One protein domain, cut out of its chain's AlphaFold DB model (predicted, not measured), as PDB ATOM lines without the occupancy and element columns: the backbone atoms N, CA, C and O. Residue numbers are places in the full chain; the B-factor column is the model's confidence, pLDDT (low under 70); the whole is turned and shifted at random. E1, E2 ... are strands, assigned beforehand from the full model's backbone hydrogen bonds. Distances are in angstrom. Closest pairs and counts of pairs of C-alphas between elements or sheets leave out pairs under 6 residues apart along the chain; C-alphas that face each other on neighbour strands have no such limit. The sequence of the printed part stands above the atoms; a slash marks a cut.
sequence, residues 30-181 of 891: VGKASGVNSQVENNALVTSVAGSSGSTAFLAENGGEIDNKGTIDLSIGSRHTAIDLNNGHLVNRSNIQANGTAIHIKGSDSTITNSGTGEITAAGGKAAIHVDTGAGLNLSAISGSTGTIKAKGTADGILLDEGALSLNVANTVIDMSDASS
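AT A GLANCE: This is residues 30 to 181 of the 891 residues of the protein "Putative lipoprotein/autotransporter domain-containing protein" of Budvicia aquatica (UniProt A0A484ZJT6). The chain is wound in stacked turns, a solenoid with a three-sided outline and a strand along each side of a turn: E1, E2 and E3 make the turn at one end of the stack, E4, E5 and E6 the next, and E14, E15 and E16 the turn at the other end. The largest sheet, E1 E3 E4 E6 E7 E9 E11 E13 E14 E16, makes two of the walls and folds round the corner between them where E9 and E11 bend; the third wall is E2, E5, E8 and E10, followed by the short sheet of E12 and E15. The printed part has 152 residues with no named helix and 16 named strands, E1 to E16 in order along the chain; 91 residues are in strands, and the class is all strand. Neighbour strands are parallel in each sheet, with the orders E2 E5 E8 E10 and E12 E15, while the largest sheet is branched. The whole is compact, with a radius of gyration of the C-alphas of 13.9 A, and rounded, with spans of 41 by 33 by 32 A.

IN THESE COORDINATES: Begin with the largest sheet. Find C-alpha 30 at (-5.919, -37.554, -39.738), where E1, residues 30 to 34, begins. In the same sheet look for E3 at residues 45 to 48, E4 at 56 to 61, E6 at 72 to 74 and E7 at 80 to 86, 16.5 A long. E9, residues 96 to 106, measures 18.4 A and bends by 115 degrees at residue 99. E11, residues 119 to 131, is the longest strand by residues; it measures 17.6 A and bends by 130 degrees at residue 124. E13 is residues 147 to 151, E14 is 156 to 160, and E16, residues 172 to 176, ends at C-alpha 176 at (-22.397, -52.363, -58.100). The second sheet holds E2 at 38 to 42, E5 at 65 to 68, E8 at 89 to 92 and E10 at 111 to 114; the third holds E12 at 136 to 140 and E15 at 166 to 170.

HOW THE PARTS SIT: In the twisted branched sheet, look first at E9: E6 and E7 lie on one side of it, E11 on the other side. N 97 and O 72 of E6 are 2.7 A apart, N 101 and O 80 of E7 2.8 A, and N 121 of E11 and O 96 2.7 A. On the other side of E11 from E9 lie E13, with N 122 to O 150 at 2.8 A, and E14, with N 131 to O 159 at 2.8 A. Also within hydrogen-bond range are N 73 and O 46 of the neighbours E6 and E3 at 2.8 A, N 84 and O 58 of the neighbours E7 and E4 at 2.9 A, N 33 and O 59 of the neighbours E1 and E4 at 2.8 A, and N 175 and O 149 of the neighbours E16 and E13 at 2.7 A; E1, E3 and E16 are edge strands, as is E14. The three sheets form a stack of sheets, face to face in turn. The branched sheet and E2 E5 E8 E10 face each other 8.3 A centre to centre, with strands at 30 degrees; the branched sheet and E12 E15 do so at 9.2 A, with strands at 60 degrees. Within hydrogen-bond range are N 67 and O 40 of E5 and E2 at 2.9 A, N 91 and O 66 of E8 and E5 at 2.8 A, N 113 and O 90 of E10 and E8 at 2.8 A, and N 139 and O 168 of E12 and E15 at 2.8 A. The closest C-alphas of E10 and E12, Ile 112 and Leu 139, are 7.0 A apart.

THE WHOLE: The two C-alphas farthest apart are those of Asn 37 and Ala 179, at 43.4 A. The printed part has no cut, and no link between its named strands is long; E3 to E4 and E12 to E13 are short, the others tight. The mean pLDDT of the printed part of this model is 90.8; look for values under 70 at residues 115 to 117 and 141 to 146.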
ATOM      1  N   VAL A  30      -5.241 -38.771 -40.235       92.44
ATOM      2  CA  VAL A  30      -5.919 -37.554 -39.738       92.44
ATOM      3  C   VAL A  30      -6.230 -37.674 -38.249       92.44
ATOM      4  O   VAL A  30      -5.909 -36.771 -37.480       92.44
ATOM      5  N   GLY A  31      -6.827 -38.790 -37.820       92.38
ATOM      6  CA  GLY A  31      -7.199 -38.998 -36.420       92.38
ATOM      7  C   GLY A  31      -7.089 -40.450 -35.964       92.38
ATOM      8  O   GLY A  31      -7.300 -41.381 -36.736       92.38
ATOM      9  N   LYS A  32      -6.774 -40.646 -34.680       95.00
ATOM     10  CA  LYS A  32      -6.682 -41.969 -34.054       95.00
ATOM     11  C   LYS A  32      -7.423 -41.995 -32.716       95.00
ATOM     12  O   LYS A  32      -7.145 -41.166 -31.853       95.00
ATOM     13  N   ALA A  33      -8.305 -42.973 -32.527       95.69
ATOM     14  CA  ALA A  33      -8.921 -43.315 -31.247       95.69
ATOM     15  C   ALA A  33      -8.346 -44.650 -30.754       95.69
ATOM     16  O   ALA A  33      -8.417 -45.648 -31.461       95.69
ATOM     17  N   SER A  34      -7.770 -44.693 -29.550       94.31
ATOM     18  CA  SER A  34      -7.220 -45.933 -28.984       94.31
ATOM     19  C   SER A  34      -7.630 -46.104 -27.527       94.31
ATOM     20  O   SER A  34      -7.482 -45.173 -26.734       94.31
ATOM     21  N   GLY A  35      -8.078 -47.306 -27.163       92.06
ATOM     22  CA  GLY A  35      -8.488 -47.649 -25.801       92.06
ATOM     23  C   GLY A  35      -9.980 -47.431 -25.534       92.06
ATOM     24  O   GLY A  35     -10.617 -46.544 -26.101       92.06
ATOM     25  N   VAL A  36     -10.530 -48.222 -24.609       87.50
ATOM     26  CA  VAL A  36     -11.936 -48.137 -24.186       87.50
ATOM     27  C   VAL A  36     -12.268 -46.729 -23.672       87.50
ATOM     28  O   VAL A  36     -11.593 -46.219 -22.777       87.50
ATOM     29  N   ASN A  37     -13.373 -46.153 -24.158       87.88
ATOM     30  CA  ASN A  37     -13.857 -44.787 -23.871       87.88
ATOM     31  C   ASN A  37     -13.106 -43.638 -24.575       87.88
ATOM     32  O   ASN A  37     -13.405 -42.476 -24.278       87.88
ATOM     33  N   SER A  38     -12.176 -43.929 -25.489       93.62
ATOM     34  CA  SER A  38     -11.589 -42.930 -26.392       93.62
ATOM     35  C   SER A  38     -12.463 -42.767 -27.633       93.62
ATOM     36  O   SER A  38     -12.754 -43.756 -28.298       93.62
ATOM     37  N   GLN A  39     -12.853 -41.538 -27.972       95.44
ATOM     38  CA  GLN A  39     -13.685 -41.241 -29.139       95.44
ATOM     39  C   GLN A  39     -13.072 -40.122 -29.992       95.44
ATOM     40  O   GLN A  39     -12.681 -39.081 -29.461       95.44
ATOM     41  N   VAL A  40     -13.039 -40.301 -31.313       96.50
ATOM     42  CA  VAL A  40     -12.840 -39.207 -32.278       96.50
ATOM     43  C   VAL A  40     -14.164 -38.958 -32.988       96.50
ATOM     44  O   VAL A  40     -14.693 -39.851 -33.642       96.50
ATOM     45  N   GLU A  41     -14.704 -37.749 -32.860       95.38
ATOM     46  CA  GLU A  41     -15.871 -37.303 -33.618       95.38
ATOM     47  C   GLU A  41     -15.418 -36.458 -34.813       95.38
ATOM     48  O   GLU A  41     -14.844 -35.382 -34.633       95.38
ATOM     49  N   ASN A  42     -15.690 -36.934 -36.028       94.69
ATOM     50  CA  ASN A  42     -15.399 -36.215 -37.263       94.69
ATOM     51  C   ASN A  42     -16.643 -35.473 -37.766       94.69
ATOM     52  O   ASN A  42     -17.585 -36.123 -38.210       94.69
ATOM     53  N   ASN A  43     -16.625 -34.137 -37.787       94.44
ATOM     54  CA  ASN A  43     -17.611 -33.310 -38.499       94.44
ATOM     55  C   ASN A  43     -17.018 -32.625 -39.752       94.44
ATOM     56  O   ASN A  43     -17.688 -31.805 -40.383       94.44
ATOM     57  N   ALA A  44     -15.764 -32.925 -40.105       94.56
ATOM     58  CA  ALA A  44     -15.006 -32.254 -41.160       94.56
ATOM     59  C   ALA A  44     -15.112 -32.942 -42.527       94.56
ATOM     60  O   ALA A  44     -15.488 -34.112 -42.628       94.56
ATOM     61  N   LEU A  45     -14.714 -32.211 -43.576       95.56
ATOM     62  CA  LEU A  45     -14.421 -32.786 -44.888       95.56
ATOM     63  C   LEU A  45     -12.977 -33.307 -44.903       95.56
ATOM     64  O   LEU A  45     -12.039 -32.552 -44.642       95.56
ATOM     65  N   VAL A  46     -12.785 -34.578 -45.243       96.12
ATOM     66  CA  VAL A  46     -11.455 -35.163 -45.454       96.12
ATOM     67  C   VAL A  46     -11.327 -35.567 -46.914       96.12
ATOM     68  O   VAL A  46     -12.103 -36.389 -47.379       96.12
ATOM     69  N   THR A  47     -10.354 -35.008 -47.625       95.62
ATOM     70  CA  THR A  47     -10.100 -35.251 -49.049       95.62
ATOM     71  C   THR A  47      -8.668 -35.721 -49.296       95.62
ATOM     72  O   THR A  47      -7.776 -35.458 -48.491       95.62
ATOM     73  N   SER A  48      -8.414 -36.407 -50.408       94.25
ATOM     74  CA  SER A  48      -7.064 -36.744 -50.895       94.25
ATOM     75  C   SER A  48      -6.719 -35.996 -52.189       94.25
ATOM     76  O   SER A  48      -7.596 -35.442 -52.854       94.25
ATOM     77  N   VAL A  49      -5.434 -35.947 -52.557       92.50
ATOM     78  CA  VAL A  49      -4.964 -35.291 -53.796       92.50
ATOM     79  C   VAL A  49      -4.325 -36.281 -54.767       92.50
ATOM     80  O   VAL A  49      -3.933 -37.386 -54.406       92.50
ATOM     81  N   ALA A  50      -4.193 -35.891 -56.034       90.31
ATOM     82  CA  ALA A  50      -3.592 -36.752 -57.049       90.31
ATOM     83  C   ALA A  50      -2.153 -37.155 -56.669       90.31
ATOM     84  O   ALA A  50      -1.347 -36.316 -56.271       90.31
ATOM     85  N   GLY A  51      -1.837 -38.445 -56.816       86.31
ATOM     86  CA  GLY A  51      -0.519 -39.003 -56.502       86.31
ATOM     87  C   GLY A  51      -0.321 -39.448 -55.048       86.31
ATOM     88  O   GLY A  51       0.696 -40.080 -54.773       86.31
ATOM     89  N   SER A  52      -1.265 -39.187 -54.132       92.06
ATOM     90  CA  SER A  52      -1.213 -39.773 -52.787       92.06
ATOM     91  C   SER A  52      -1.475 -41.280 -52.821       92.06
ATOM     92  O   SER A  52      -2.193 -41.791 -53.691       92.06
ATOM     93  N   SER A  53      -0.903 -42.003 -51.856       92.12
ATOM     94  CA  SER A  53      -1.171 -43.429 -51.691       92.12
ATOM     95  C   SER A  53      -1.120 -43.889 -50.234       92.12
ATOM     96  O   SER A  53      -0.698 -43.144 -49.351       92.12
ATOM     97  N   GLY A  54      -1.669 -45.072 -49.941       90.81
ATOM     98  CA  GLY A  54      -1.425 -45.799 -48.682       90.81
ATOM     99  C   GLY A  54      -1.914 -45.146 -47.380       90.81
ATOM    100  O   GLY A  54      -1.633 -45.663 -46.304       90.81
ATOM    101  N   SER A  55      -2.586 -43.997 -47.454       93.12
ATOM    102  CA  SER A  55      -3.001 -43.204 -46.285       93.12
ATOM    103  C   SER A  55      -4.315 -43.688 -45.671       93.12
ATOM    104  O   SER A  55      -5.179 -44.162 -46.412       93.12
ATOM    105  N   THR A  56      -4.470 -43.499 -44.356       95.12
ATOM    106  CA  THR A  56      -5.656 -43.881 -43.575       95.12
ATOM    107  C   THR A  56      -6.296 -42.658 -42.922       95.12
ATOM    108  O   THR A  56      -5.649 -42.068 -42.071       95.12
ATOM    109  N   ALA A  57      -7.535 -42.249 -43.234       95.56
ATOM    110  CA  ALA A  57      -8.075 -41.035 -42.592       95.56
ATOM    111  C   ALA A  57      -8.241 -41.211 -41.072       95.56
ATOM    112  O   ALA A  57      -7.674 -40.427 -40.305       95.56
ATOM    113  N   PHE A  58      -8.940 -42.260 -40.631       97.00
ATOM    114  CA  PHE A  58      -9.143 -42.527 -39.206       97.00
ATOM    115  C   PHE A  58      -8.788 -43.954 -38.798       97.00
ATOM    116  O   PHE A  58      -9.014 -44.903 -39.541       97.00
ATOM    117  N   LEU A  59      -8.246 -44.101 -37.591       96.25
ATOM    118  CA  LEU A  59      -7.849 -45.385 -37.014       96.25
ATOM    119  C   LEU A  59      -8.487 -45.569 -35.633       96.25
ATOM    120  O   LEU A  59      -8.322 -44.708 -34.767       96.25
ATOM    121  N   ALA A  60      -9.183 -46.684 -35.415       96.56
ATOM    122  CA  ALA A  60      -9.782 -47.049 -34.132       96.56
ATOM    123  C   ALA A  60      -9.174 -48.355 -33.607       96.56
ATOM    124  O   ALA A  60      -9.231 -49.379 -34.283       96.56
ATOM    125  N   GLU A  61      -8.607 -48.340 -32.401       95.75
ATOM    126  CA  GLU A  61      -7.919 -49.501 -31.825       95.75
ATOM    127  C   GLU A  61      -8.355 -49.795 -30.382       95.75
ATOM    128  O   GLU A  61      -8.601 -48.878 -29.595       95.75
ATOM    129  N   ASN A  62      -8.355 -51.073 -29.989       93.44
ATOM    130  CA  ASN A  62      -8.445 -51.522 -28.588       93.44
ATOM    131  C   ASN A  62      -9.632 -50.926 -27.787       93.44
ATOM    132  O   ASN A  62      -9.471 -50.473 -26.652       93.44
ATOM    133  N   GLY A  63     -10.815 -50.873 -28.392       92.00
ATOM    134  CA  GLY A  63     -12.052 -50.320 -27.837       92.00
ATOM    135  C   GLY A  63     -12.259 -48.824 -28.102       92.00
ATOM    136  O   GLY A  63     -13.190 -48.238 -27.548       92.00
ATOM    137  N   GLY A  64     -11.394 -48.192 -28.906       95.00
ATOM    138  CA  GLY A  64     -11.575 -46.816 -29.373       95.00
ATOM    139  C   GLY A  64     -12.724 -46.693 -30.382       95.00
ATOM    140  O   GLY A  64     -12.990 -47.628 -31.132       95.00
ATOM    141  N   GLU A  65     -13.390 -45.538 -30.409       95.62
ATOM    142  CA  GLU A  65     -14.568 -45.270 -31.244       95.62
ATOM    143  C   GLU A  65     -14.334 -44.103 -32.219       95.62
ATOM    144  O   GLU A  65     -13.831 -43.044 -31.837       95.62
ATOM    145  N   ILE A  66     -14.746 -44.270 -33.476       95.81
ATOM    146  CA  ILE A  66     -14.868 -43.189 -34.460       95.81
ATOM    147  C   ILE A  66     -16.354 -42.891 -34.666       95.81
ATOM    148  O   ILE A  66     -17.111 -43.763 -35.087       95.81
ATOM    149  N   ASP A  67     -16.770 -41.658 -34.397       93.12
ATOM    150  CA  ASP A  67     -18.099 -41.138 -34.728       93.12
ATOM    151  C   ASP A  67     -17.980 -40.246 -35.973       93.12
ATOM    152  O   ASP A  67     -17.550 -39.093 -35.888       93.12
ATOM    153  N   ASN A  68     -18.299 -40.794 -37.148       93.00
ATOM    154  CA  ASN A  68     -18.172 -40.091 -38.420       93.00
ATOM    155  C   ASN A  68     -19.480 -39.397 -38.823       93.00
ATOM    156  O   ASN A  68     -20.425 -40.047 -39.268       93.00
ATOM    157  N   LYS A  69     -19.503 -38.066 -38.733       92.25
ATOM    158  CA  LYS A  69     -20.604 -37.188 -39.165       92.25
ATOM    159  C   LYS A  69     -20.244 -36.326 -40.383       92.25
ATOM    160  O   LYS A  69     -21.140 -35.808 -41.041       92.25
ATOM    161  N   GLY A  70     -18.955 -36.172 -40.686       92.00
ATOM    162  CA  GLY A  70     -18.425 -35.460 -41.850       92.00
ATOM    163  C   GLY A  70     -18.163 -36.371 -43.054       92.00
ATOM    164  O   GLY A  70     -18.135 -37.596 -42.929       92.00
ATOM    165  N   THR A  71     -17.982 -35.777 -44.234       93.56
ATOM    166  CA  THR A  71     -17.675 -36.523 -45.466       93.56
ATOM    167  C   THR A  71     -16.195 -36.885 -45.519       93.56
ATOM    168  O   THR A  71     -15.334 -36.015 -45.388       93.56
ATOM    169  N   ILE A  72     -15.893 -38.156 -45.774       95.94
ATOM    170  CA  ILE A  72     -14.545 -38.624 -46.106       95.94
ATOM    171  C   ILE A  72     -14.549 -39.014 -47.583       95.94
ATOM    172  O   ILE A  72     -15.263 -39.932 -47.963       95.94
ATOM    173  N   ASP A  73     -13.758 -38.337 -48.407       95.50
ATOM    174  CA  ASP A  73     -13.597 -38.607 -49.834       95.50
ATOM    175  C   ASP A  73     -12.113 -38.777 -50.189       95.50
ATOM    176  O   ASP A  73     -11.401 -37.843 -50.559       95.50
ATOM    177  N   LEU A  74     -11.644 -40.015 -50.073       95.19
ATOM    178  CA  LEU A  74     -10.314 -40.449 -50.485       95.19
ATOM    179  C   LEU A  74     -10.327 -41.102 -51.879       95.19
ATOM    180  O   LEU A  74      -9.564 -42.040 -52.135       95.19
ATOM    181  N   SER A  75     -11.241 -40.691 -52.766       92.75
ATOM    182  CA  SER A  75     -11.370 -41.267 -54.115       92.75
ATOM    183  C   SER A  75     -10.201 -40.921 -55.046       92.75
ATOM    184  O   SER A  75      -9.921 -41.661 -55.991       92.75
ATOM    185  N   ILE A  76      -9.491 -39.822 -54.779       90.94
ATOM    186  CA  ILE A  76      -8.328 -39.381 -55.557       90.94
ATOM    187  C   ILE A  76      -7.050 -40.019 -54.979       90.94
ATOM    188  O   ILE A  76      -6.881 -40.097 -53.768       90.94
ATOM    189  N   GLY A  77      -6.125 -40.486 -55.821       89.00
ATOM    190  CA  GLY A  77      -4.962 -41.266 -55.361       89.00
ATOM    191  C   GLY A  77      -5.230 -42.773 -55.408       89.00
ATOM    192  O   GLY A  77      -6.071 -43.213 -56.189       89.00
ATOM    193  N   SER A  78      -4.488 -43.586 -54.646       90.75
ATOM    194  CA  SER A  78      -4.631 -45.056 -54.689       90.75
ATOM    195  C   SER A  78      -4.281 -45.764 -53.377       90.75
ATOM    196  O   SER A  78      -3.448 -45.298 -52.606       90.75
ATOM    197  N   ARG A  79      -4.856 -46.951 -53.138       91.56
ATOM    198  CA  ARG A  79      -4.574 -47.784 -51.947       91.56
ATOM    199  C   ARG A  79      -4.838 -47.050 -50.620       91.56
ATOM    200  O   ARG A  79      -4.147 -47.299 -49.635       91.56
ATOM    201  N   HIS A  80      -5.792 -46.123 -50.599       94.69
ATOM    202  CA  HIS A  80      -6.200 -45.419 -49.386       94.69
ATOM    203  C   HIS A  80      -7.137 -46.276 -48.541       94.69
ATOM    204  O   HIS A  80      -7.928 -47.029 -49.096       94.69
ATOM    205  N   THR A  81      -7.073 -46.135 -47.217       96.06
ATOM    206  CA  THR A  81      -8.090 -46.666 -46.302       96.06
ATOM    207  C   THR A  81      -8.865 -45.495 -45.702       96.06
ATOM    208  O   THR A  81      -8.248 -44.595 -45.150       96.06
ATOM    209  N   ALA A  82     -10.192 -45.410 -45.793       96.56
ATOM    210  CA  ALA A  82     -10.862 -44.283 -45.127       96.56
ATOM    211  C   ALA A  82     -10.884 -44.477 -43.602       96.56
ATOM    212  O   ALA A  82     -10.453 -43.586 -42.869       96.56
ATOM    213  N   ILE A  83     -11.293 -45.649 -43.115       96.75
ATOM    214  CA  ILE A  83     -11.273 -45.973 -41.683       96.75
ATOM    215  C   ILE A  83     -10.718 -47.388 -41.462       96.75
ATOM    216  O   ILE A  83     -11.191 -48.326 -42.094       96.75
ATOM    217  N   ASP A  84      -9.735 -47.552 -40.573       96.56
ATOM    218  CA  ASP A  84      -9.217 -48.863 -40.134       96.56
ATOM    219  C   ASP A  84      -9.624 -49.119 -38.673       96.56
ATOM    220  O   ASP A  84      -9.431 -48.262 -37.805       96.56
ATOM    221  N   LEU A  85     -10.224 -50.279 -38.405       96.38
ATOM    222  CA  LEU A  85     -10.680 -50.728 -37.093       96.38
ATOM    223  C   LEU A  85      -9.903 -51.983 -36.693       96.38
ATOM    224  O   LEU A  85      -9.936 -52.993 -37.389       96.38
ATOM    225  N   ASN A  86      -9.253 -51.954 -35.532       94.69
ATOM    226  CA  ASN A  86      -8.575 -53.111 -34.951       94.69
ATOM    227  C   ASN A  86      -9.006 -53.289 -33.492       94.69
ATOM    228  O   ASN A  86      -8.501 -52.610 -32.593       94.69
ATOM    229  N   ASN A  87      -9.979 -54.173 -33.265       93.31
ATOM    230  CA  ASN A  87     -10.795 -54.202 -32.050       93.31
ATOM    231  C   ASN A  87     -11.393 -52.816 -31.738       93.31
ATOM    232  O   ASN A  87     -11.329 -52.361 -30.602       93.31
ATOM    233  N   GLY A  88     -11.874 -52.093 -32.754       92.69
ATOM    234  CA  GLY A  88     -12.348 -50.709 -32.644       92.69
ATOM    235  C   GLY A  88     -13.773 -50.522 -33.169       92.69
ATOM    236  O   GLY A  88     -14.277 -51.323 -33.953       92.69
ATOM    237  N   HIS A  89     -14.437 -49.446 -32.757       92.25
ATOM    238  CA  HIS A  89     -15.847 -49.201 -33.066       92.25
ATOM    239  C   HIS A  89     -16.016 -48.031 -34.041       92.25
ATOM    240  O   HIS A  89     -15.374 -46.991 -33.900       92.25
ATOM    241  N   LEU A  90     -16.917 -48.170 -35.011       92.06
ATOM    242  CA  LEU A  90     -17.317 -47.102 -35.925       92.06
ATOM    243  C   LEU A  90     -18.819 -46.861 -35.832       92.06
ATOM    244  O   LEU A  90     -19.617 -47.783 -36.005       92.06
ATOM    245  N   VAL A  91     -19.198 -45.600 -35.662       90.06
ATOM    246  CA  VAL A  91     -20.553 -45.113 -35.892       90.06
ATOM    247  C   VAL A  91     -20.515 -44.167 -37.085       90.06
ATOM    248  O   VAL A  91     -20.034 -43.043 -36.978       90.06
ATOM    249  N   ASN A  92     -21.001 -44.621 -38.239       89.06
ATOM    250  CA  ASN A  92     -21.049 -43.810 -39.450       89.06
ATOM    251  C   ASN A  92     -22.414 -43.129 -39.616       89.06
ATOM    252  O   ASN A  92     -23.456 -43.746 -39.386       89.06
ATOM    253  N   ARG A  93     -22.410 -41.854 -40.014       87.69
ATOM    254  CA  ARG A  93     -23.601 -41.020 -40.258       87.69
ATOM    255  C   ARG A  93     -23.520 -40.200 -41.548       87.69
ATOM    256  O   ARG A  93     -24.469 -39.487 -41.856       87.69
ATOM    257  N   SER A  94     -22.415 -40.285 -42.289       89.94
ATOM    258  CA  SER A  94     -22.171 -39.513 -43.513       89.94
ATOM    259  C   SER A  94     -21.424 -40.349 -44.559       89.94
ATOM    260  O   SER A  94     -21.196 -41.543 -44.358       89.94
ATOM    261  N   ASN A  95     -21.091 -39.750 -45.699       91.62
ATOM    262  CA  ASN A  95     -20.459 -40.448 -46.813       91.62
ATOM    263  C   ASN A  95     -18.990 -40.758 -46.516       91.62
ATOM    264  O   ASN A  95     -18.228 -39.888 -46.085       91.62
ATOM    265  N   ILE A  96     -18.598 -41.997 -46.801       94.75
ATOM    266  CA  ILE A  96     -17.217 -42.469 -46.782       94.75
ATOM    267  C   ILE A  96     -16.903 -42.980 -48.182       94.75
ATOM    268  O   ILE A  96     -17.585 -43.866 -48.682       94.75
ATOM    269  N   GLN A  97     -15.854 -42.467 -48.807       95.12
ATOM    270  CA  GLN A  97     -15.392 -42.901 -50.114       95.12
ATOM    271  C   GLN A  97     -13.874 -43.083 -50.112       95.12
ATOM    272  O   GLN A  97     -13.152 -42.272 -49.540       95.12
ATOM    273  N   ALA A  98     -13.378 -44.141 -50.755       95.12
ATOM    274  CA  ALA A  98     -11.945 -44.372 -50.932       95.12
ATOM    275  C   ALA A  98     -11.626 -45.062 -52.266       95.12
ATOM    276  O   ALA A  98     -12.399 -45.892 -52.741       95.12
ATOM    277  N   ASN A  99     -10.464 -44.757 -52.851       92.69
ATOM    278  CA  ASN A  99      -9.826 -45.598 -53.867       92.69
ATOM    279  C   ASN A  99      -8.790 -46.510 -53.189       92.69
ATOM    280  O   ASN A  99      -7.652 -46.108 -52.920       92.69
ATOM    281  N   GLY A 100      -9.213 -47.726 -52.845       93.88
ATOM    282  CA  GLY A 100      -8.537 -48.627 -51.916       93.88
ATOM    283  C   GLY A 100      -9.560 -49.390 -51.077       93.88
ATOM    284  O   GLY A 100     -10.310 -50.189 -51.627       93.88
ATOM    285  N   THR A 101      -9.593 -49.142 -49.770       96.81
ATOM    286  CA  THR A 101     -10.553 -49.728 -48.830       96.81
ATOM    287  C   THR A 101     -11.362 -48.623 -48.148       96.81
ATOM    288  O   THR A 101     -10.773 -47.718 -47.567       96.81
ATOM    289  N   ALA A 102     -12.697 -48.636 -48.169       96.69
ATOM    290  CA  ALA A 102     -13.432 -47.600 -47.429       96.69
ATOM    291  C   ALA A 102     -13.371 -47.876 -45.915       96.69
ATOM    292  O   ALA A 102     -12.914 -47.030 -45.148       96.69
ATOM    293  N   ILE A 103     -13.723 -49.087 -45.480       95.75
ATOM    294  CA  ILE A 103     -13.589 -49.508 -44.081       95.75
ATOM    295  C   ILE A 103     -12.834 -50.837 -44.005       95.75
ATOM    296  O   ILE A 103     -13.254 -51.821 -44.604       95.75
ATOM    297  N   HIS A 104     -11.732 -50.878 -43.258       97.00
ATOM    298  CA  HIS A 104     -10.997 -52.103 -42.924       97.00
ATOM    299  C   HIS A 104     -11.315 -52.497 -41.481       97.00
ATOM    300  O   HIS A 104     -11.239 -51.644 -40.603       97.00
ATOM    301  N   ILE A 105     -11.679 -53.755 -41.223       95.31
ATOM    302  CA  ILE A 105     -11.974 -54.254 -39.873       95.31
ATOM    303  C   ILE A 105     -11.168 -55.506 -39.528       95.31
ATOM    304  O   ILE A 105     -11.095 -56.445 -40.315       95.31
ATOM    305  N   LYS A 106     -10.588 -55.523 -38.325       94.31
ATOM    306  CA  LYS A 106      -9.806 -56.626 -37.748       94.31
ATOM    307  C   LYS A 106     -10.176 -56.849 -36.284       94.31
ATOM    308  O   LYS A 106     -10.551 -55.898 -35.593       94.31
ATOM    309  N   GLY A 107      -9.980 -58.069 -35.793       90.75
ATOM    310  CA  GLY A 107     -10.191 -58.415 -34.385       90.75
ATOM    311  C   GLY A 107     -11.666 -58.542 -33.980       90.75
ATOM    312  O   GLY A 107     -12.552 -57.912 -34.562       90.75
ATOM    313  N   SER A 108     -11.922 -59.383 -32.977       88.69
ATOM    314  CA  SER A 108     -13.265 -59.864 -32.618       88.69
ATOM    315  C   SER A 108     -14.185 -58.786 -32.061       88.69
ATOM    316  O   SER A 108     -15.402 -58.932 -32.132       88.69
ATOM    317  N   ASP A 109     -13.610 -57.712 -31.517       86.69
ATOM    318  CA  ASP A 109     -14.368 -56.656 -30.841       86.69
ATOM    319  C   ASP A 109     -14.722 -55.493 -31.780       86.69
ATOM    320  O   ASP A 109     -15.351 -54.522 -31.358       86.69
ATOM    321  N   SER A 110     -14.314 -55.556 -33.053       90.31
ATOM    322  CA  SER A 110     -14.614 -54.495 -34.011       90.31
ATOM    323  C   SER A 110     -16.095 -54.468 -34.382       90.31
ATOM    324  O   SER A 110     -16.692 -55.498 -34.686       90.31
ATOM    325  N   THR A 111     -16.698 -53.278 -34.420       87.31
ATOM    326  CA  THR A 111     -18.116 -53.118 -34.791       87.31
ATOM    327  C   THR A 111     -18.328 -51.930 -35.712       87.31
ATOM    328  O   THR A 111     -17.790 -50.852 -35.463       87.31
ATOM    329  N   ILE A 112     -19.207 -52.083 -36.701       86.94
ATOM    330  CA  ILE A 112     -19.683 -50.986 -37.546       86.94
ATOM    331  C   ILE A 112     -21.173 -50.788 -37.287       86.94
ATOM    332  O   ILE A 112     -21.963 -51.715 -37.425       86.94
ATOM    333  N   THR A 113     -21.570 -49.563 -36.959       82.25
ATOM    334  CA  THR A 113     -22.968 -49.127 -36.985       82.25
ATOM    335  C   THR A 113     -23.115 -48.065 -38.065       82.25
ATOM    336  O   THR A 113     -22.613 -46.952 -37.907       82.25
ATOM    337  N   ASN A 114     -23.803 -48.382 -39.162       77.75
ATOM    338  CA  ASN A 114     -24.136 -47.386 -40.180       77.75
ATOM    339  C   ASN A 114     -25.519 -46.794 -39.867       77.75
ATOM    340  O   ASN A 114     -26.547 -47.433 -40.068       77.75
ATOM    341  N   SER A 115     -25.527 -45.594 -39.288       63.09
ATOM    342  CA  SER A 115     -26.671 -44.993 -38.590       63.09
ATOM    343  C   SER A 115     -27.367 -43.842 -39.332       63.09
ATOM    344  O   SER A 115     -28.058 -43.042 -38.702       63.09
ATOM    345  N   GLY A 116     -27.220 -43.729 -40.655       59.53
ATOM    346  CA  GLY A 116     -27.822 -42.636 -41.434       59.53
ATOM    347  C   GLY A 116     -27.860 -42.886 -42.945       59.53
ATOM    348  O   GLY A 116     -27.624 -43.999 -43.399       59.53
ATOM    349  N   THR A 117     -28.121 -41.834 -43.730       62.94
ATOM    350  CA  THR A 117     -28.170 -41.848 -45.212       62.94
ATOM    351  C   THR A 117     -26.790 -41.911 -45.884       62.94
ATOM    352  O   THR A 117     -26.687 -41.689 -47.086       62.94
ATOM    353  N   GLY A 118     -25.722 -42.118 -45.110       73.94
ATOM    354  CA  GLY A 118     -24.346 -42.093 -45.596       73.94
ATOM    355  C   GLY A 118     -23.981 -43.347 -46.390       73.94
ATOM    356  O   GLY A 118     -24.184 -44.468 -45.916       73.94
ATOM    357  N   GLU A 119     -23.414 -43.150 -47.577       87.94
ATOM    358  CA  GLU A 119     -22.910 -44.220 -48.443       87.94
ATOM    359  C   GLU A 119     -21.471 -44.603 -48.063       87.94
ATOM    360  O   GLU A 119     -20.630 -43.731 -47.835       87.94
ATOM    361  N   ILE A 120     -21.167 -45.904 -48.041       93.44
ATOM    362  CA  ILE A 120     -19.797 -46.425 -47.906       93.44
ATOM    363  C   ILE A 120     -19.346 -46.893 -49.289       93.44
ATOM    364  O   ILE A 120     -19.852 -47.887 -49.802       93.44
ATOM    365  N   THR A 121     -18.413 -46.173 -49.906       94.56
ATOM    366  CA  THR A 121     -18.048 -46.345 -51.313       94.56
ATOM    367  C   THR A 121     -16.581 -46.721 -51.507       94.56
ATOM    368  O   THR A 121     -15.683 -45.963 -51.142       94.56
ATOM    369  N   ALA A 122     -16.320 -47.820 -52.208       95.50
ATOM    370  CA  ALA A 122     -15.047 -48.025 -52.892       95.50
ATOM    371  C   ALA A 122     -15.153 -47.506 -54.332       95.50
ATOM    372  O   ALA A 122     -15.830 -48.091 -55.175       95.50
ATOM    373  N   ALA A 123     -14.485 -46.387 -54.625       89.56
ATOM    374  CA  ALA A 123     -14.429 -45.810 -55.973       89.56
ATOM    375  C   ALA A 123     -13.530 -46.619 -56.935       89.56
ATOM    376  O   ALA A 123     -13.528 -46.374 -58.138       89.56
ATOM    377  N   GLY A 124     -12.769 -47.562 -56.381       85.81
ATOM    378  CA  GLY A 124     -11.813 -48.470 -57.010       85.81
ATOM    379  C   GLY A 124     -10.957 -49.114 -55.910       85.81
ATOM    380  O   GLY A 124     -11.130 -48.798 -54.729       85.81
ATOM    381  N   GLY A 125     -10.028 -50.003 -56.259       91.19
ATOM    382  CA  GLY A 125      -9.116 -50.618 -55.286       91.19
ATOM    383  C   GLY A 125      -9.572 -51.990 -54.777       91.19
ATOM    384  O   GLY A 125      -9.825 -52.864 -55.598       91.19
ATOM    385  N   LYS A 126      -9.574 -52.193 -53.446       94.50
ATOM    386  CA  LYS A 126      -9.768 -53.493 -52.772       94.50
ATOM    387  C   LYS A 126     -11.240 -53.750 -52.426       94.50
ATOM    388  O   LYS A 126     -11.828 -54.640 -53.023       94.50
ATOM    389  N   ALA A 127     -11.844 -52.999 -51.498       97.31
ATOM    390  CA  ALA A 127     -13.239 -53.232 -51.097       97.31
ATOM    391  C   ALA A 127     -13.897 -52.026 -50.410       97.31
ATOM    392  O   ALA A 127     -13.220 -51.211 -49.782       97.31
ATOM    393  N   ALA A 128     -15.224 -51.911 -50.447       96.44
ATOM    394  CA  ALA A 128     -15.918 -50.913 -49.633       96.44
ATOM    395  C   ALA A 128     -15.845 -51.292 -48.142       96.44
ATOM    396  O   ALA A 128     -15.508 -50.449 -47.312       96.44
ATOM    397  N   ILE A 129     -16.041 -52.566 -47.801       95.88
ATOM    398  CA  ILE A 129     -15.745 -53.103 -46.468       95.88
ATOM    399  C   ILE A 129     -14.816 -54.309 -46.607       95.88
ATOM    400  O   ILE A 129     -15.150 -55.274 -47.283       95.88
ATOM    401  N   HIS A 130     -13.658 -54.274 -45.957       97.31
ATOM    402  CA  HIS A 130     -12.711 -55.388 -45.884       97.31
ATOM    403  C   HIS A 130     -12.702 -55.939 -44.456       97.31
ATOM    404  O   HIS A 130     -12.284 -55.248 -43.530       97.31
ATOM    405  N   VAL A 131     -13.188 -57.164 -44.283       96.38
ATOM    406  CA  VAL A 131     -13.210 -57.928 -43.031       96.38
ATOM    407  C   VAL A 131     -12.027 -58.877 -43.024       96.38
ATOM    408  O   VAL A 131     -11.905 -59.715 -43.909       96.38
ATOM    409  N   ASP A 132     -11.146 -58.720 -42.049       95.44
ATOM    410  CA  ASP A 132      -9.860 -59.412 -41.972       95.44
ATOM    411  C   ASP A 132      -9.825 -60.414 -40.804       95.44
ATOM    412  O   ASP A 132     -10.810 -60.602 -40.080       95.44
ATOM    413  N   THR A 133      -8.660 -61.027 -40.591       92.06
ATOM    414  CA  THR A 133      -8.438 -62.064 -39.586       92.06
ATOM    415  C   THR A 133      -9.001 -61.690 -38.206       92.06
ATOM    416  O   THR A 133      -8.688 -60.649 -37.615       92.06
ATOM    417  N   GLY A 134      -9.823 -62.590 -37.667       90.44
ATOM    418  CA  GLY A 134     -10.399 -62.508 -36.329       90.44
ATOM    419  C   GLY A 134     -11.614 -61.589 -36.196       90.44
ATOM    420  O   GLY A 134     -12.165 -61.521 -35.102       90.44
ATOM    421  N   ALA A 135     -12.046 -60.896 -37.255       93.50
ATOM    422  CA  ALA A 135     -13.237 -60.047 -37.225       93.50
ATOM    423  C   ALA A 135     -14.497 -60.795 -37.688       93.50
ATOM    424  O   ALA A 135     -14.449 -61.650 -38.568       93.50
ATOM    425  N   GLY A 136     -15.648 -60.431 -37.125       88.94
ATOM    426  CA  GLY A 136     -16.969 -60.757 -37.664       88.94
ATOM    427  C   GLY A 136     -17.730 -59.474 -37.985       88.94
ATOM    428  O   GLY A 136     -17.506 -58.446 -37.345       88.94
ATOM    429  N   LEU A 137     -18.634 -59.517 -38.963       88.81
ATOM    430  CA  LEU A 137     -19.450 -58.367 -39.340       88.81
ATOM    431  C   LEU A 137     -20.937 -58.692 -39.210       88.81
ATOM    432  O   LEU A 137     -21.476 -59.523 -39.933       88.81
ATOM    433  N   ASN A 138     -21.622 -57.990 -38.312       86.31
ATOM    434  CA  ASN A 138     -23.078 -57.919 -38.315       86.31
ATOM    435  C   ASN A 138     -23.489 -56.548 -38.845       86.31
ATOM    436  O   ASN A 138     -23.473 -55.554 -38.119       86.31
ATOM    437  N   LEU A 139     -23.797 -56.499 -40.135       83.69
ATOM    438  CA  LEU A 139     -24.210 -55.290 -40.811       83.69
ATOM    439  C   LEU A 139     -25.734 -55.227 -40.831       83.69
ATOM    440  O   LEU A 139     -26.385 -55.975 -41.551       83.69
ATOM    441  N   SER A 140     -26.304 -54.307 -40.062       76.94
ATOM    442  CA  SER A 140     -27.726 -53.980 -40.130       76.94
ATOM    443  C   SER A 140     -27.900 -52.468 -40.191       76.94
ATOM    444  O   SER A 140     -27.260 -51.727 -39.441       76.94
ATOM    445  N   ALA A 141     -28.745 -51.996 -41.107       69.56
ATOM    446  CA  ALA A 141     -29.194 -50.611 -41.069       69.56
ATOM    447  C   ALA A 141     -30.116 -50.390 -39.860       69.56
ATOM    448  O   ALA A 141     -30.788 -51.313 -39.391       69.56
ATOM    449  N   ILE A 142     -30.174 -49.155 -39.355       65.75
ATOM    450  CA  ILE A 142     -31.129 -48.800 -38.298       65.75
ATOM    451  C   ILE A 142     -32.550 -49.039 -38.811       65.75
ATOM    452  O   ILE A 142     -32.870 -48.688 -39.949       65.75
ATOM    453  N   SER A 143     -33.403 -49.602 -37.948       59.09
ATOM    454  CA  SER A 143     -34.822 -49.838 -38.225       59.09
ATOM    455  C   SER A 143     -35.476 -48.608 -38.877       59.09
ATOM    456  O   SER A 143     -35.440 -47.514 -38.315       59.09
ATOM    457  N   GLY A 144     -36.030 -48.785 -40.081       63.16
ATOM    458  CA  GLY A 144     -36.637 -47.711 -40.881       63.16
ATOM    459  C   GLY A 144     -35.717 -47.024 -41.904       63.16
ATOM    460  O   GLY A 144     -36.154 -46.071 -42.543       63.16
ATOM    461  N   SER A 145     -34.477 -47.489 -42.093       66.88
ATOM    462  CA  SER A 145     -33.539 -46.995 -43.118       66.88
ATOM    463  C   SER A 145     -32.846 -48.145 -43.862       66.88
ATOM    464  O   SER A 145     -32.795 -49.262 -43.353       66.88
ATOM    465  N   THR A 146     -32.300 -47.876 -45.053       69.69
ATOM    466  CA  THR A 146     -31.474 -48.822 -45.824       69.69
ATOM    467  C   THR A 146     -30.041 -48.308 -45.920       69.69
ATOM    468  O   THR A 146     -29.803 -47.240 -46.489       69.69
ATOM    469  N   GLY A 147     -29.080 -49.058 -45.381       80.44
ATOM    470  CA  GLY A 147     -27.657 -48.741 -45.526       80.44
ATOM    471  C   GLY A 147     -27.203 -49.001 -46.961       80.44
ATOM    472  O   GLY A 147     -27.637 -49.983 -47.553       80.44
ATOM    473  N   THR A 148     -26.344 -48.148 -47.527       89.12
ATOM    474  CA  THR A 148     -25.824 -48.333 -48.895       89.12
ATOM    475  C   THR A 148     -24.313 -48.527 -48.880       89.12
ATOM    476  O   THR A 148     -23.564 -47.675 -48.397       89.12
ATOM    477  N   ILE A 149     -23.876 -49.652 -49.432       92.50
ATOM    478  CA  ILE A 149     -22.494 -49.943 -49.802       92.50
ATOM    479  C   ILE A 149     -22.404 -49.808 -51.315       92.50
ATOM    480  O   ILE A 149     -23.248 -50.347 -52.020       92.50
ATOM    481  N   LYS A 150     -21.388 -49.119 -51.824       93.94
ATOM    482  CA  LYS A 150     -21.169 -48.962 -53.260       93.94
ATOM    483  C   LYS A 150     -19.761 -49.403 -53.631       93.94
ATOM    484  O   LYS A 150     -18.794 -48.975 -53.006       93.94
ATOM    485  N   ALA A 151     -19.627 -50.220 -54.663       94.19
ATOM    486  CA  ALA A 151     -18.326 -50.608 -55.195       94.19
ATOM    487  C   ALA A 151     -18.294 -50.386 -56.709       94.19
ATOM    488  O   ALA A 151     -19.310 -50.528 -57.387       94.19
ATOM    489  N   LYS A 152     -17.137 -49.963 -57.226       91.56
ATOM    490  CA  LYS A 152     -16.923 -49.650 -58.645       91.56
ATOM    491  C   LYS A 152     -15.661 -50.318 -59.175       91.56
ATOM    492  O   LYS A 152     -14.714 -50.566 -58.425       91.56
ATOM    493  N   GLY A 153     -15.617 -50.526 -60.490       90.06
ATOM    494  CA  GLY A 153     -14.478 -51.162 -61.151       90.06
ATOM    495  C   GLY A 153     -14.221 -52.551 -60.568       90.06
ATOM    496  O   GLY A 153     -15.143 -53.352 -60.448       90.06
ATOM    497  N   THR A 154     -12.983 -52.830 -60.165       91.75
ATOM    498  CA  THR A 154     -12.584 -54.130 -59.600       91.75
ATOM    499  C   THR A 154     -12.774 -54.246 -58.087       91.75
ATOM    500  O   THR A 154     -12.368 -55.255 -57.525       91.75
ATOM    501  N   ALA A 155     -13.286 -53.216 -57.408       94.38
ATOM    502  CA  ALA A 155     -13.433 -53.257 -55.955       94.38
ATOM    503  C   ALA A 155     -14.613 -54.141 -55.539       94.38
ATOM    504  O   ALA A 155     -15.669 -54.107 -56.175       94.38
ATOM    505  N   ASP A 156     -14.448 -54.853 -54.427       97.19
ATOM    506  CA  ASP A 156     -15.515 -55.645 -53.822       97.19
ATOM    507  C   ASP A 156     -16.452 -54.771 -52.971       97.19
ATOM    508  O   ASP A 156     -16.062 -53.727 -52.438       97.19
ATOM    509  N   GLY A 157     -17.707 -55.189 -52.807       96.44
ATOM    510  CA  GLY A 157     -18.616 -54.580 -51.834       96.44
ATOM    511  C   GLY A 157     -18.159 -54.896 -50.411       96.44
ATOM    512  O   GLY A 157     -17.731 -54.014 -49.665       96.44
ATOM    513  N   ILE A 158     -18.211 -56.175 -50.051       96.88
ATOM    514  CA  ILE A 158     -17.738 -56.721 -48.781       96.88
ATOM    515  C   ILE A 158     -16.759 -57.854 -49.086       96.88
ATOM    516  O   ILE A 158     -17.158 -58.880 -49.624       96.88
ATOM    517  N   LEU A 159     -15.497 -57.695 -48.701       97.81
ATOM    518  CA  LEU A 159     -14.475 -58.734 -48.791       97.81
ATOM    519  C   LEU A 159     -14.258 -59.369 -47.417       97.81
ATOM    520  O   LEU A 159     -13.837 -58.678 -46.493       97.81
ATOM    521  N   LEU A 160     -14.520 -60.668 -47.296       97.31
ATOM    522  CA  LEU A 160     -14.216 -61.495 -46.127       97.31
ATOM    523  C   LEU A 160     -12.903 -62.236 -46.400       97.31
ATOM    524  O   LEU A 160     -12.899 -63.286 -47.039       97.31
ATOM    525  N   ASP A 161     -11.798 -61.644 -45.963       96.38
ATOM    526  CA  ASP A 161     -10.435 -62.135 -46.179       96.38
ATOM    527  C   ASP A 161     -10.104 -63.303 -45.238       96.38
ATOM    528  O   ASP A 161     -10.840 -63.584 -44.287       96.38
ATOM    529  N   GLU A 162      -8.991 -63.988 -45.492       94.81
ATOM    530  CA  GLU A 162      -8.600 -65.182 -44.740       94.81
ATOM    531  C   GLU A 162      -8.621 -64.945 -43.210       94.81
ATOM    532  O   GLU A 162      -8.022 -64.012 -42.663       94.81
ATOM    533  N   GLY A 163      -9.354 -65.806 -42.497       93.19
ATOM    534  CA  GLY A 163      -9.521 -65.730 -41.044       93.19
ATOM    535  C   GLY A 163     -10.657 -64.829 -40.544       93.19
ATOM    536  O   GLY A 163     -10.799 -64.694 -39.325       93.19
ATOM    537  N   ALA A 164     -11.464 -64.217 -41.417       95.88
ATOM    538  CA  ALA A 164     -12.741 -63.623 -41.012       95.88
ATOM    539  C   ALA A 164     -13.678 -64.695 -40.404       95.88
ATOM    540  O   ALA A 164     -13.639 -65.862 -40.790       95.88
ATOM    541  N   LEU A 165     -14.515 -64.313 -39.434       94.19
ATOM    542  CA  LEU A 165     -15.252 -65.259 -38.577       94.19
ATOM    543  C   LEU A 165     -16.746 -65.388 -38.896       94.19
ATOM    544  O   LEU A 165     -17.327 -66.443 -38.668       94.19
ATOM    545  N   SER A 166     -17.405 -64.311 -39.330       93.25
ATOM    546  CA  SER A 166     -18.847 -64.324 -39.627       93.25
ATOM    547  C   SER A 166     -19.279 -63.120 -40.460       93.25
ATOM    548  O   SER A 166     -18.668 -62.051 -40.382       93.25
ATOM    549  N   LEU A 167     -20.377 -63.279 -41.202       93.12
ATOM    550  CA  LEU A 167     -21.090 -62.185 -41.855       93.12
ATOM    551  C   LEU A 167     -22.608 -62.375 -41.711       93.12
ATOM    552  O   LEU A 167     -23.155 -63.403 -42.099       93.12
ATOM    553  N   ASN A 168     -23.292 -61.352 -41.204       90.56
ATOM    554  CA  ASN A 168     -24.739 -61.189 -41.320       90.56
ATOM    555  C   ASN A 168     -25.011 -59.848 -42.000       90.56
ATOM    556  O   ASN A 168     -24.464 -58.834 -41.564       90.56
ATOM    557  N   VAL A 169     -25.852 -59.833 -43.035       91.56
ATOM    558  CA  VAL A 169     -26.245 -58.603 -43.734       91.56
ATOM    559  C   VAL A 169     -27.755 -58.457 -43.672       91.56
ATOM    560  O   VAL A 169     -28.475 -59.346 -44.119       91.56
ATOM    561  N   ALA A 170     -28.225 -57.333 -43.133       89.75
ATOM    562  CA  ALA A 170     -29.638 -57.020 -43.011       89.75
ATOM    563  C   ALA A 170     -29.965 -55.597 -43.488       89.75
ATOM    564  O   ALA A 170     -29.237 -54.648 -43.177       89.75
ATOM    565  N   ASN A 171     -31.085 -55.429 -44.197       87.38
ATOM    566  CA  ASN A 171     -31.617 -54.128 -44.641       87.38
ATOM    567  C   ASN A 171     -30.565 -53.239 -45.337       87.38
ATOM    568  O   ASN A 171     -30.440 -52.042 -45.056       87.38
ATOM    569  N   THR A 172     -29.752 -53.840 -46.204       89.75
ATOM    570  CA  THR A 172     -28.597 -53.186 -46.831       89.75
ATOM    571  C   THR A 172     -28.666 -53.318 -48.346       89.75
ATOM    572  O   THR A 172     -29.000 -54.380 -48.867       89.75
ATOM    573  N   VAL A 173     -28.312 -52.244 -49.050       93.69
ATOM    574  CA  VAL A 173     -28.085 -52.232 -50.495       93.69
ATOM    575  C   VAL A 173     -26.585 -52.316 -50.764       93.69
ATOM    576  O   VAL A 173     -25.828 -51.484 -50.268       93.69
ATOM    577  N   ILE A 174     -26.159 -53.288 -51.565       95.06
ATOM    578  CA  ILE A 174     -24.813 -53.379 -52.136       95.06
ATOM    579  C   ILE A 174     -24.932 -53.010 -53.617       95.06
ATOM    580  O   ILE A 174     -25.389 -53.797 -54.442       95.06
ATOM    581  N   ASP A 175     -24.582 -51.772 -53.949       94.88
ATOM    582  CA  ASP A 175     -24.709 -51.192 -55.281       94.88
ATOM    583  C   ASP A 175     -23.405 -51.313 -56.081       94.88
ATOM    584  O   ASP A 175     -22.430 -50.598 -55.847       94.88
ATOM    585  N   MET A 176     -23.428 -52.195 -57.074       94.44
ATOM    586  CA  MET A 176     -22.397 -52.363 -58.100       94.44
ATOM    587  C   MET A 176     -22.987 -52.181 -59.503       94.44
ATOM    588  O   MET A 176     -22.504 -52.763 -60.470       94.44
ATOM    589  N   SER A 177     -24.061 -51.392 -59.631       92.56
ATOM    590  CA  SER A 177     -24.823 -51.218 -60.880       92.56
ATOM    591  C   SER A 177     -24.066 -50.515 -62.014       92.56
ATOM    592  O   SER A 177     -24.544 -50.489 -63.148       92.56
ATOM    593  N   ASP A 178     -22.888 -49.944 -61.747       89.94
ATOM    594  CA  ASP A 178     -22.047 -49.331 -62.778       89.94
ATOM    595  C   ASP A 178     -21.576 -50.407 -63.769       89.94
ATOM    596  O   ASP A 178     -21.018 -51.425 -63.361       89.94
ATOM    597  N   ALA A 179     -21.790 -50.182 -65.069       87.25
ATOM    598  CA  ALA A 179     -21.482 -51.146 -66.129       87.25
ATOM    599  C   ALA A 179     -19.990 -51.513 -66.230       87.25
ATOM    600  O   ALA A 179     -19.651 -52.533 -66.823       87.25
ATOM    601  N   SER A 180     -19.105 -50.687 -65.663       87.69
ATOM    602  CA  SER A 180     -17.669 -50.969 -65.568       87.69
ATOM    603  C   SER A 180     -17.286 -51.836 -64.361       87.69
ATOM    604  O   SER A 180     -16.116 -52.198 -64.222       87.69
ATOM    605  N   SER A 181     -18.237 -52.154 -63.476       90.25
ATOM    606  CA  SER A 181     -17.980 -52.963 -62.285       90.25
ATOM    607  C   SER A 181     -17.761 -54.426 -62.656       90.25
ATOM    608  O   SER A 181     -18.559 -55.037 -63.363       90.25
TER     609      SER A 181